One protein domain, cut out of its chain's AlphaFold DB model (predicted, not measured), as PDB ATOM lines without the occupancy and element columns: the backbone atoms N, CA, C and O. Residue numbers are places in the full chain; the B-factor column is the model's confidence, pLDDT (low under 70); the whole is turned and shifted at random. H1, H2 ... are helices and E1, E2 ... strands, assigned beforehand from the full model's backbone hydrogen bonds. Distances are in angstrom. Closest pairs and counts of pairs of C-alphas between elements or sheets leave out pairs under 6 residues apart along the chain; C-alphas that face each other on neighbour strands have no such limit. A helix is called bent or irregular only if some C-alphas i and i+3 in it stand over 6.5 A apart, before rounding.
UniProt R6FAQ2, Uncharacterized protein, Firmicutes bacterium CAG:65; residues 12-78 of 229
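Overview. This is residues 12 to 78 of the 229 residues of an uncharacterized protein of Firmicutes bacterium CAG:65 (UniProt R6FAQ2). A long, strongly twisted hairpin of E1 and E2 makes the longest axis; the shorter E3 folds back beside residues 41 to 48 of E2, and H1 only grazes this sheet. The printed part has 67 residues with three named strands, then one named helix; its class is mixed. The sheet E1 - E2 - E3 is a meander, each strand the antiparallel neighbour of the one before. The whole is flat, 46 by 39 by 18 A, and only just loose, close to extended, with a radius of gyration of the C-alphas of 16.0 A.

Arrangement. Start with E1, residues 12 to 27, in a hairpin with E2, residues 30 to 48; N 19 and O 39, 2.9 A apart, are within hydrogen-bond range. E2 bends by 76 degrees at residue 40 and forms a second hairpin with E3, residues 51 to 58, where N 44 and O 56 are 2.9 A apart. H1, residues 63 to 73, has 5 of 7 O i to N i+4 pairs within range; its closest C-alpha pair with E2 is Ile 70 and Pro 40, 7.7 A.

Along the chain. Find C-alpha 12 at (15.035, -17.410, -25.425); E1 runs 43.5 A from there, and E2 runs 43.1 A. H1 is irregular, C-alphas 64 and 67 being 7.2 A apart, and ends at C-alpha 73, (29.898, -17.620, -30.665).

Size, cuts and confidence. The farthest C-alphas, Glu 28 and Asp 49, are 47.6 A apart. The printed part has no cut, its three links are tight, and no printed residue is under 70 in pLDDT.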
ATOM      1  N   LEU A  12      13.689 -16.985 -25.780       93.00
ATOM      2  CA  LEU A  12      15.035 -17.410 -25.425       93.00
ATOM      3  C   LEU A  12      15.904 -16.177 -25.230       93.00
ATOM      4  O   LEU A  12      15.970 -15.317 -26.107       93.00
ATOM      5  N   ILE A  13      16.601 -16.128 -24.102       94.88
ATOM      6  CA  ILE A  13      17.578 -15.088 -23.792       94.88
ATOM      7  C   ILE A  13      18.950 -15.737 -23.708       94.88
ATOM      8  O   ILE A  13      19.143 -16.703 -22.973       94.88
ATOM      9  N   MET A  14      19.907 -15.193 -24.454       96.06
ATOM     10  CA  MET A  14      21.307 -15.598 -24.384       96.06
ATOM     11  C   MET A  14      22.084 -14.569 -23.576       96.06
ATOM     12  O   MET A  14      22.055 -13.378 -23.882       96.06
ATOM     13  N   VAL A  15      22.773 -15.037 -22.542       96.56
ATOM     14  CA  VAL A  15      23.640 -14.221 -21.695       96.56
ATOM     15  C   VAL A  15      25.083 -14.608 -21.973       96.56
ATOM     16  O   VAL A  15      25.456 -15.774 -21.842       96.56
ATOM     17  N   TYR A  16      25.875 -13.613 -22.348       96.31
ATOM     18  CA  TYR A  16      27.308 -13.722 -22.586       96.31
ATOM     19  C   TYR A  16      28.038 -13.221 -21.347       96.31
ATOM     20  O   TYR A  16      27.710 -12.153 -20.829       96.31
ATOM     21  N   GLY A  17      29.013 -13.978 -20.857       94.06
ATOM     22  CA  GLY A  17      29.743 -13.580 -19.659       94.06
ATOM     23  C   GLY A  17      31.061 -14.309 -19.482       94.06
ATOM     24  O   GLY A  17      31.404 -15.203 -20.249       94.06
ATOM     25  N   MET A  18      31.783 -13.917 -18.437       94.88
ATOM     26  CA  MET A  18      32.976 -14.595 -17.942       94.88
ATOM     27  C   MET A  18      32.600 -15.355 -16.670       94.88
ATOM     28  O   MET A  18      31.997 -14.769 -15.771       94.88
ATOM     29  N   ALA A  19      32.920 -16.643 -16.590       94.50
ATOM     30  CA  ALA A  19      32.627 -17.466 -15.422       94.50
ATOM     31  C   ALA A  19      33.918 -17.943 -14.764       94.50
ATOM     32  O   ALA A  19      34.791 -18.501 -15.431       94.50
ATOM     33  N   LEU A  20      33.984 -17.774 -13.445       95.50
ATOM     34  CA  LEU A  20      35.001 -18.362 -12.588       95.50
ATOM     35  C   LEU A  20      34.359 -19.409 -11.678       95.50
ATOM     36  O   LEU A  20      33.388 -19.138 -10.970       95.50
ATOM     37  N   GLU A  21      34.948 -20.596 -11.665       94.88
ATOM     38  CA  GLU A  21      34.722 -21.621 -10.657       94.88
ATOM     39  C   GLU A  21      36.030 -21.839  -9.897       94.88
ATOM     40  O   GLU A  21      37.093 -21.959 -10.508       94.88
ATOM     41  N   GLN A  22      35.966 -21.940  -8.571       96.75
ATOM     42  CA  GLN A  22      37.095 -22.364  -7.750       96.75
ATOM     43  C   GLN A  22      36.645 -23.426  -6.751       96.75
ATOM     44  O   GLN A  22      35.627 -23.285  -6.076       96.75
ATOM     45  N   SER A  23      37.438 -24.489  -6.656       96.88
ATOM     46  CA  SER A  23      37.301 -25.527  -5.643       96.88
ATOM     47  C   SER A  23      38.334 -25.297  -4.554       96.88
ATOM     48  O   SER A  23      39.532 -25.185  -4.838       96.88
ATOM     49  N   PHE A  24      37.875 -25.280  -3.309       97.31
ATOM     50  CA  PHE A  24      38.721 -25.097  -2.138       97.31
ATOM     51  C   PHE A  24      38.720 -26.357  -1.276       97.31
ATOM     52  O   PHE A  24      37.698 -27.026  -1.130       97.31
ATOM     53  N   SER A  25      39.867 -26.668  -0.685       96.81
ATOM     54  CA  SER A  25      39.931 -27.461   0.536       96.81
ATOM     55  C   SER A  25      40.201 -26.534   1.719       96.81
ATOM     56  O   SER A  25      40.765 -25.450   1.562       96.81
ATOM     57  N   TYR A  26      39.784 -26.960   2.908       96.00
ATOM     58  CA  TYR A  26      40.010 -26.219   4.142       96.00
ATOM     59  C   TYR A  26      40.740 -27.101   5.145       96.00
ATOM     60  O   TYR A  26      40.264 -28.181   5.505       96.00
ATOM     61  N   SER A  27      41.914 -26.651   5.573       94.12
ATOM     62  CA  SER A  27      42.758 -27.356   6.536       94.12
ATOM     63  C   SER A  27      43.634 -26.363   7.281       94.12
ATOM     64  O   SER A  27      44.081 -25.385   6.691       94.12
ATOM     65  N   GLU A  28      43.891 -26.627   8.564       91.38
ATOM     66  CA  GLU A  28      44.754 -25.779   9.407       91.38
ATOM     67  C   GLU A  28      44.325 -24.300   9.424       91.38
ATOM     68  O   GLU A  28      45.156 -23.399   9.450       91.38
ATOM     69  N   GLY A  29      43.012 -24.047   9.378       88.88
ATOM     70  CA  GLY A  29      42.469 -22.687   9.388       88.88
ATOM     71  C   GLY A  29      42.554 -21.949   8.050       88.88
ATOM     72  O   GLY A  29      42.193 -20.780   7.994       88.88
ATOM     73  N   LYS A  30      43.009 -22.600   6.969       90.94
ATOM     74  CA  LYS A  30      43.294 -21.941   5.686       90.94
ATOM     75  C   LYS A  30      42.557 -22.556   4.517       90.94
ATOM     76  O   LYS A  30      42.414 -23.779   4.415       90.94
ATOM     77  N   LEU A  31      42.145 -21.683   3.604       95.31
ATOM     78  CA  LEU A  31      41.650 -22.065   2.292       95.31
ATOM     79  C   LEU A  31      42.828 -22.431   1.393       95.31
ATOM     80  O   LEU A  31      43.797 -21.690   1.277       95.31
ATOM     81  N   ASN A  32      42.721 -23.567   0.717       94.62
ATOM     82  CA  ASN A  32      43.667 -23.984  -0.304       94.62
ATOM     83  C   ASN A  32      42.893 -24.181  -1.602       94.62
ATOM     84  O   ASN A  32      41.998 -25.027  -1.667       94.62
ATOM     85  N   GLN A  33      43.216 -23.410  -2.639       94.50
ATOM     86  CA  GLN A  33      42.619 -23.624  -3.952       94.50
ATOM     87  C   GLN A  33      43.170 -24.930  -4.541       94.50
ATOM     88  O   GLN A  33      44.361 -25.049  -4.823       94.50
ATOM     89  N   VAL A  34      42.295 -25.915  -4.733       96.62
ATOM     90  CA  VAL A  34      42.644 -27.252  -5.251       96.62
ATOM     91  C   VAL A  34      42.137 -27.490  -6.670       96.62
ATOM     92  O   VAL A  34      42.469 -28.497  -7.290       96.62
ATOM     93  N   GLY A  35      41.344 -26.563  -7.196       95.44
ATOM     94  CA  GLY A  35      40.856 -26.601  -8.563       95.44
ATOM     95  C   GLY A  35      40.183 -25.294  -8.944       95.44
ATOM     96  O   GLY A  35      39.928 -24.425  -8.108       95.44
ATOM     97  N   GLY A  36      39.902 -25.151 -10.227       93.75
ATOM     98  CA  GLY A  36      39.130 -24.037 -10.733       93.75
ATOM     99  C   GLY A  36      39.256 -23.900 -12.234       93.75
ATOM    100  O   GLY A  36      40.103 -24.537 -12.862       93.75
ATOM    101  N   SER A  37      38.398 -23.063 -12.789       92.12
ATOM    102  CA  SER A  37      38.412 -22.726 -14.197       92.12
ATOM    103  C   SER A  37      37.875 -21.326 -14.414       92.12
ATOM    104  O   SER A  37      36.978 -20.890 -13.696       92.12
ATOM    105  N   HIS A  38      38.437 -20.630 -15.396       93.44
ATOM    106  CA  HIS A  38      38.060 -19.271 -15.743       93.44
ATOM    107  C   HIS A  38      37.916 -19.170 -17.256       93.44
ATOM    108  O   HIS A  38      38.897 -19.342 -17.984       93.44
ATOM    109  N   MET A  39      36.692 -18.968 -17.737       93.44
ATOM    110  CA  MET A  39      36.405 -19.014 -19.169       93.44
ATOM    111  C   MET A  39      35.177 -18.185 -19.546       93.44
ATOM    112  O   MET A  39      34.265 -18.026 -18.728       93.44
ATOM    113  N   PRO A  40      35.108 -17.704 -20.798       95.88
ATOM    114  CA  PRO A  40      33.886 -17.130 -21.324       95.88
ATOM    115  C   PRO A  40      32.818 -18.215 -21.471       95.88
ATOM    116  O   PRO A  40      33.104 -19.361 -21.822       95.88
ATOM    117  N   VAL A  41      31.573 -17.839 -21.209       96.81
ATOM    118  CA  VAL A  41      30.410 -18.724 -21.252       96.81
ATOM    119  C   VAL A  41      29.268 -18.062 -22.003       96.81
ATOM    120  O   VAL A  41      29.130 -16.836 -22.010       96.81
ATOM    121  N   VAL A  42      28.410 -18.892 -22.594       97.94
ATOM    122  CA  VAL A  42      27.108 -18.451 -23.101       97.94
ATOM    123  C   VAL A  42      26.027 -19.310 -22.474       97.94
ATOM    124  O   VAL A  42      25.996 -20.525 -22.670       97.94
ATOM    125  N   ILE A  43      25.147 -18.669 -21.712       97.69
ATOM    126  CA  ILE A  43      24.049 -19.330 -21.013       97.69
ATOM    127  C   ILE A  43      22.756 -18.970 -21.730       97.69
ATOM    128  O   ILE A  43      22.430 -17.791 -21.878       97.69
ATOM    129  N   THR A  44      22.018 -19.982 -22.177       97.25
ATOM    130  CA  THR A  44      20.704 -19.783 -22.795       97.25
ATOM    131  C   THR A  44      19.623 -20.061 -21.767       97.25
ATOM    132  O   THR A  44      19.589 -21.133 -21.160       97.25
ATOM    133  N   PHE A  45      18.730 -19.096 -21.592       96.25
ATOM    134  CA  PHE A  45      17.568 -19.188 -20.728       96.25
ATOM    135  C   PHE A  45      16.301 -19.266 -21.567       96.25
ATOM    136  O   PHE A  45      16.107 -18.473 -22.484       96.25
ATOM    137  N   GLU A  46      15.414 -20.185 -21.212       95.69
ATOM    138  CA  GLU A  46      14.008 -20.118 -21.585       95.69
ATOM    139  C   GLU A  46      13.261 -19.258 -20.566       95.69
ATOM    140  O   GLU A  46      13.356 -19.494 -19.356       95.69
ATOM    141  N   VAL A  47      12.522 -18.271 -21.070       93.62
ATOM    142  CA  VAL A  47      11.653 -17.407 -20.274       93.62
ATOM    143  C   VAL A  47      10.215 -17.881 -20.421       93.62
ATOM    144  O   VAL A  47       9.634 -17.854 -21.508       93.62
ATOM    145  N   ALA A  48       9.633 -18.304 -19.305       90.94
ATOM    146  CA  ALA A  48       8.230 -18.682 -19.209       90.94
ATOM    147  C   ALA A  48       7.687 -18.262 -17.843       90.94
ATOM    148  O   ALA A  48       8.353 -18.458 -16.828       90.94
ATOM    149  N   ASP A  49       6.492 -17.665 -17.816       86.81
ATOM    150  CA  ASP A  49       5.804 -17.264 -16.580       86.81
ATOM    151  C   ASP A  49       6.702 -16.461 -15.610       86.81
ATOM    152  O   ASP A  49       6.782 -16.759 -14.420       86.81
ATOM    153  N   ASN A  50       7.429 -15.460 -16.132       82.62
ATOM    154  CA  ASN A  50       8.417 -14.646 -15.397       82.62
ATOM    155  C   ASN A  50       9.529 -15.452 -14.692       82.62
ATOM    156  O   ASN A  50      10.160 -14.964 -13.753       82.62
ATOM    157  N   THR A  51       9.784 -16.676 -15.146       89.31
ATOM    158  CA  THR A  51      10.820 -17.563 -14.620       89.31
ATOM    159  C   THR A  51      11.873 -17.812 -15.696       89.31
ATOM    160  O   THR A  51      11.543 -17.951 -16.874       89.31
ATOM    161  N   TYR A  52      13.140 -17.889 -15.289       92.94
ATOM    162  CA  TYR A  52      14.277 -18.150 -16.170       92.94
ATOM    163  C   TYR A  52      14.789 -19.569 -15.926       92.94
ATOM    164  O   TYR A  52      15.219 -19.888 -14.819       92.94
ATOM    165  N   THR A  53      14.755 -20.421 -16.950       94.81
ATOM    166  CA  THR A  53      15.279 -21.794 -16.873       94.81
ATOM    167  C   THR A  53      16.455 -21.952 -17.821       94.81
ATOM    168  O   THR A  53      16.314 -21.692 -19.010       94.81
ATOM    169  N   VAL A  54      17.606 -22.403 -17.318       95.88
ATOM    170  CA  VAL A  54      18.767 -22.696 -18.171       95.88
ATOM    171  C   VAL A  54      18.443 -23.883 -19.078       95.88
ATOM    172  O   VAL A  54      18.096 -24.960 -18.591       95.88
ATOM    173  N   THR A  55      18.568 -23.691 -20.387       95.94
ATOM    174  CA  THR A  55      18.354 -24.732 -21.404       95.94
ATOM    175  C   THR A  55      19.634 -25.128 -22.130       95.94
ATOM    176  O   THR A  55      19.709 -26.246 -22.634       95.94
ATOM    177  N   ASP A  56      20.643 -24.255 -22.148       97.00
ATOM    178  CA  ASP A  56      21.965 -24.538 -22.708       97.00
ATOM    179  C   ASP A  56      23.060 -23.806 -21.922       97.00
ATOM    180  O   ASP A  56      22.856 -22.685 -21.444       97.00
ATOM    181  N   PHE A  57      24.224 -24.444 -21.810       96.44
ATOM    182  CA  PHE A  57      25.427 -23.883 -21.200       96.44
ATOM    183  C   PHE A  57      26.619 -24.201 -22.097       96.44
ATOM    184  O   PHE A  57      27.060 -25.348 -22.191       96.44
ATOM    185  N   TRP A  58      27.130 -23.178 -22.770       97.88
ATOM    186  CA  TRP A  58      28.212 -23.305 -23.735       97.88
ATOM    187  C   TRP A  58      29.530 -22.777 -23.168       97.88
ATOM    188  O   TRP A  58      29.555 -21.735 -22.512       97.88
ATOM    189  N   VAL A  59      30.618 -23.478 -23.498       96.81
ATOM    190  CA  VAL A  59      32.013 -23.114 -23.203       96.81
ATOM    191  C   VAL A  59      32.877 -23.316 -24.455       96.81
ATOM    192  O   VAL A  59      32.566 -24.214 -25.251       96.81
ATOM    193  N   PRO A  60      33.953 -22.531 -24.657       96.94
ATOM    194  CA  PRO A  60      34.876 -22.748 -25.766       96.94
ATOM    195  C   PRO A  60      35.689 -24.031 -25.567       96.94
ATOM    196  O   PRO A  60      35.914 -24.485 -24.443       96.94
ATOM    197  N   ARG A  61      36.176 -24.613 -26.665       96.00
ATOM    198  CA  ARG A  61      37.159 -25.700 -26.611       96.00
ATOM    199  C   ARG A  61      38.551 -25.163 -26.287       96.00
ATOM    200  O   ARG A  61      38.899 -24.038 -26.631       96.00
ATOM    201  N   ASP A  62      39.381 -26.024 -25.712       92.12
ATOM    202  CA  ASP A  62      40.763 -25.685 -25.378       92.12
ATOM    203  C   ASP A  62      41.699 -25.617 -26.601       92.12
ATOM    204  O   ASP A  62      41.426 -26.121 -27.698       92.12
ATOM    205  N   GLY A  63      42.882 -25.041 -26.377       92.88
ATOM    206  CA  GLY A  63      43.998 -25.064 -27.319       92.88
ATOM    207  C   GLY A  63      43.777 -24.172 -28.539       92.88
ATOM    208  O   GLY A  63      43.303 -23.045 -28.429       92.88
ATOM    209  N   SER A  64      44.139 -24.666 -29.728       95.56
ATOM    210  CA  SER A  64      44.089 -23.880 -30.971       95.56
ATOM    211  C   SER A  64      42.679 -23.461 -31.400       95.56
ATOM    212  O   SER A  64      42.558 -22.634 -32.298       95.56
ATOM    213  N   TYR A  65      41.635 -24.038 -30.798       96.50
ATOM    214  CA  TYR A  65      40.234 -23.737 -31.109       96.50
ATOM    215  C   TYR A  65      39.632 -22.645 -30.219       96.50
ATOM    216  O   TYR A  65      38.584 -22.109 -30.562       96.50
ATOM    217  N   TYR A  66      40.289 -22.287 -29.114       95.12
ATOM    218  CA  TYR A  66      39.738 -21.376 -28.108       95.12
ATOM    219  C   TYR A  66      39.315 -20.027 -28.698       95.12
ATOM    220  O   TYR A  66      38.172 -19.603 -28.555       95.12
ATOM    221  N   VAL A  67      40.221 -19.384 -29.438       96.25
ATOM    222  CA  VAL A  67      39.966 -18.062 -30.026       96.25
ATOM    223  C   VAL A  67      38.895 -18.134 -31.114       96.25
ATOM    224  O   VAL A  67      38.028 -17.268 -31.161       96.25
ATOM    225  N   SER A  68      38.924 -19.157 -31.980       97.38
ATOM    226  CA  SER A  68      37.911 -19.295 -33.036       97.38
ATOM    227  C   SER A  68      36.523 -19.548 -32.462       97.38
ATOM    228  O   SER A  68      35.566 -18.955 -32.931       97.38
ATOM    229  N   ASP A  69      36.419 -20.372 -31.417       97.94
ATOM    230  CA  ASP A  69      35.140 -20.685 -30.778       97.94
ATOM    231  C   ASP A  69      34.487 -19.439 -30.173       97.94
ATOM    232  O   ASP A  69      33.275 -19.272 -30.275       97.94
ATOM    233  N   ILE A  70      35.289 -18.563 -29.563       97.12
ATOM    234  CA  ILE A  70      34.802 -17.301 -28.997       97.12
ATOM    235  C   ILE A  70      34.313 -16.378 -30.110       97.12
ATOM    236  O   ILE A  70      33.172 -15.938 -30.039       97.12
ATOM    237  N   ARG A  71      35.114 -16.155 -31.157       97.25
ATOM    238  CA  ARG A  71      34.731 -15.294 -32.293       97.25
ATOM    239  C   ARG A  71      33.523 -15.811 -33.074       97.25
ATOM    240  O   ARG A  71      32.736 -15.033 -33.591       97.25
ATOM    241  N   ASP A  72      33.343 -17.129 -33.139       97.25
ATOM    242  CA  ASP A  72      32.179 -17.732 -33.795       97.25
ATOM    243  C   ASP A  72      30.901 -17.623 -32.937       97.25
ATOM    244  O   ASP A  72      29.788 -17.654 -33.472       97.25
ATOM    245  N   LYS A  73      31.031 -17.565 -31.603       97.50
ATOM    246  CA  LYS A  73      29.898 -17.620 -30.665       97.50
ATOM    247  C   LYS A  73      29.483 -16.247 -30.129       97.50
ATOM    248  O   LYS A  73      28.287 -16.042 -29.908       97.50
ATOM    249  N   PHE A  74      30.435 -15.358 -29.859       97.31
ATOM    250  CA  PHE A  74      30.215 -14.044 -29.252       97.31
ATOM    251  C   PHE A  74      29.914 -12.985 -30.323       97.31
ATOM    252  O   PHE A  74      30.427 -13.085 -31.431       97.31
ATOM    253  N   PRO A  75      29.094 -11.965 -30.011       96.88
ATOM    254  CA  PRO A  75      28.971 -10.776 -30.846       96.88
ATOM    255  C   PRO A  75      30.313 -10.050 -31.003       96.88
ATOM    256  O   PRO A  75      31.049  -9.907 -30.021       96.88
ATOM    257  N   ASP A  76      30.578  -9.531 -32.205       96.44
ATOM    258  CA  ASP A  76      31.798  -8.790 -32.562       96.44
ATOM    259  C   ASP A  76      32.115  -7.654 -31.570       96.44
ATOM    260  O   ASP A  76      33.277  -7.332 -31.325       96.44
ATOM    261  N   GLU A  77      31.097  -7.029 -30.969       96.38
ATOM    262  CA  GLU A  77      31.278  -5.918 -30.032       96.38
ATOM    263  C   GLU A  77      31.893  -6.334 -28.687       96.38
ATOM    264  O   GLU A  77      32.406  -5.474 -27.971       96.38
ATOM    265  N   ILE A  78      31.825  -7.620 -28.326       94.44
ATOM    266  CA  ILE A  78      32.268  -8.135 -27.020       94.44
ATOM    267  C   ILE A  78      33.236  -9.324 -27.116       94.44
ATOM    268  O   ILE A  78      33.644  -9.851 -26.080       94.44
TER     269      ILE A  78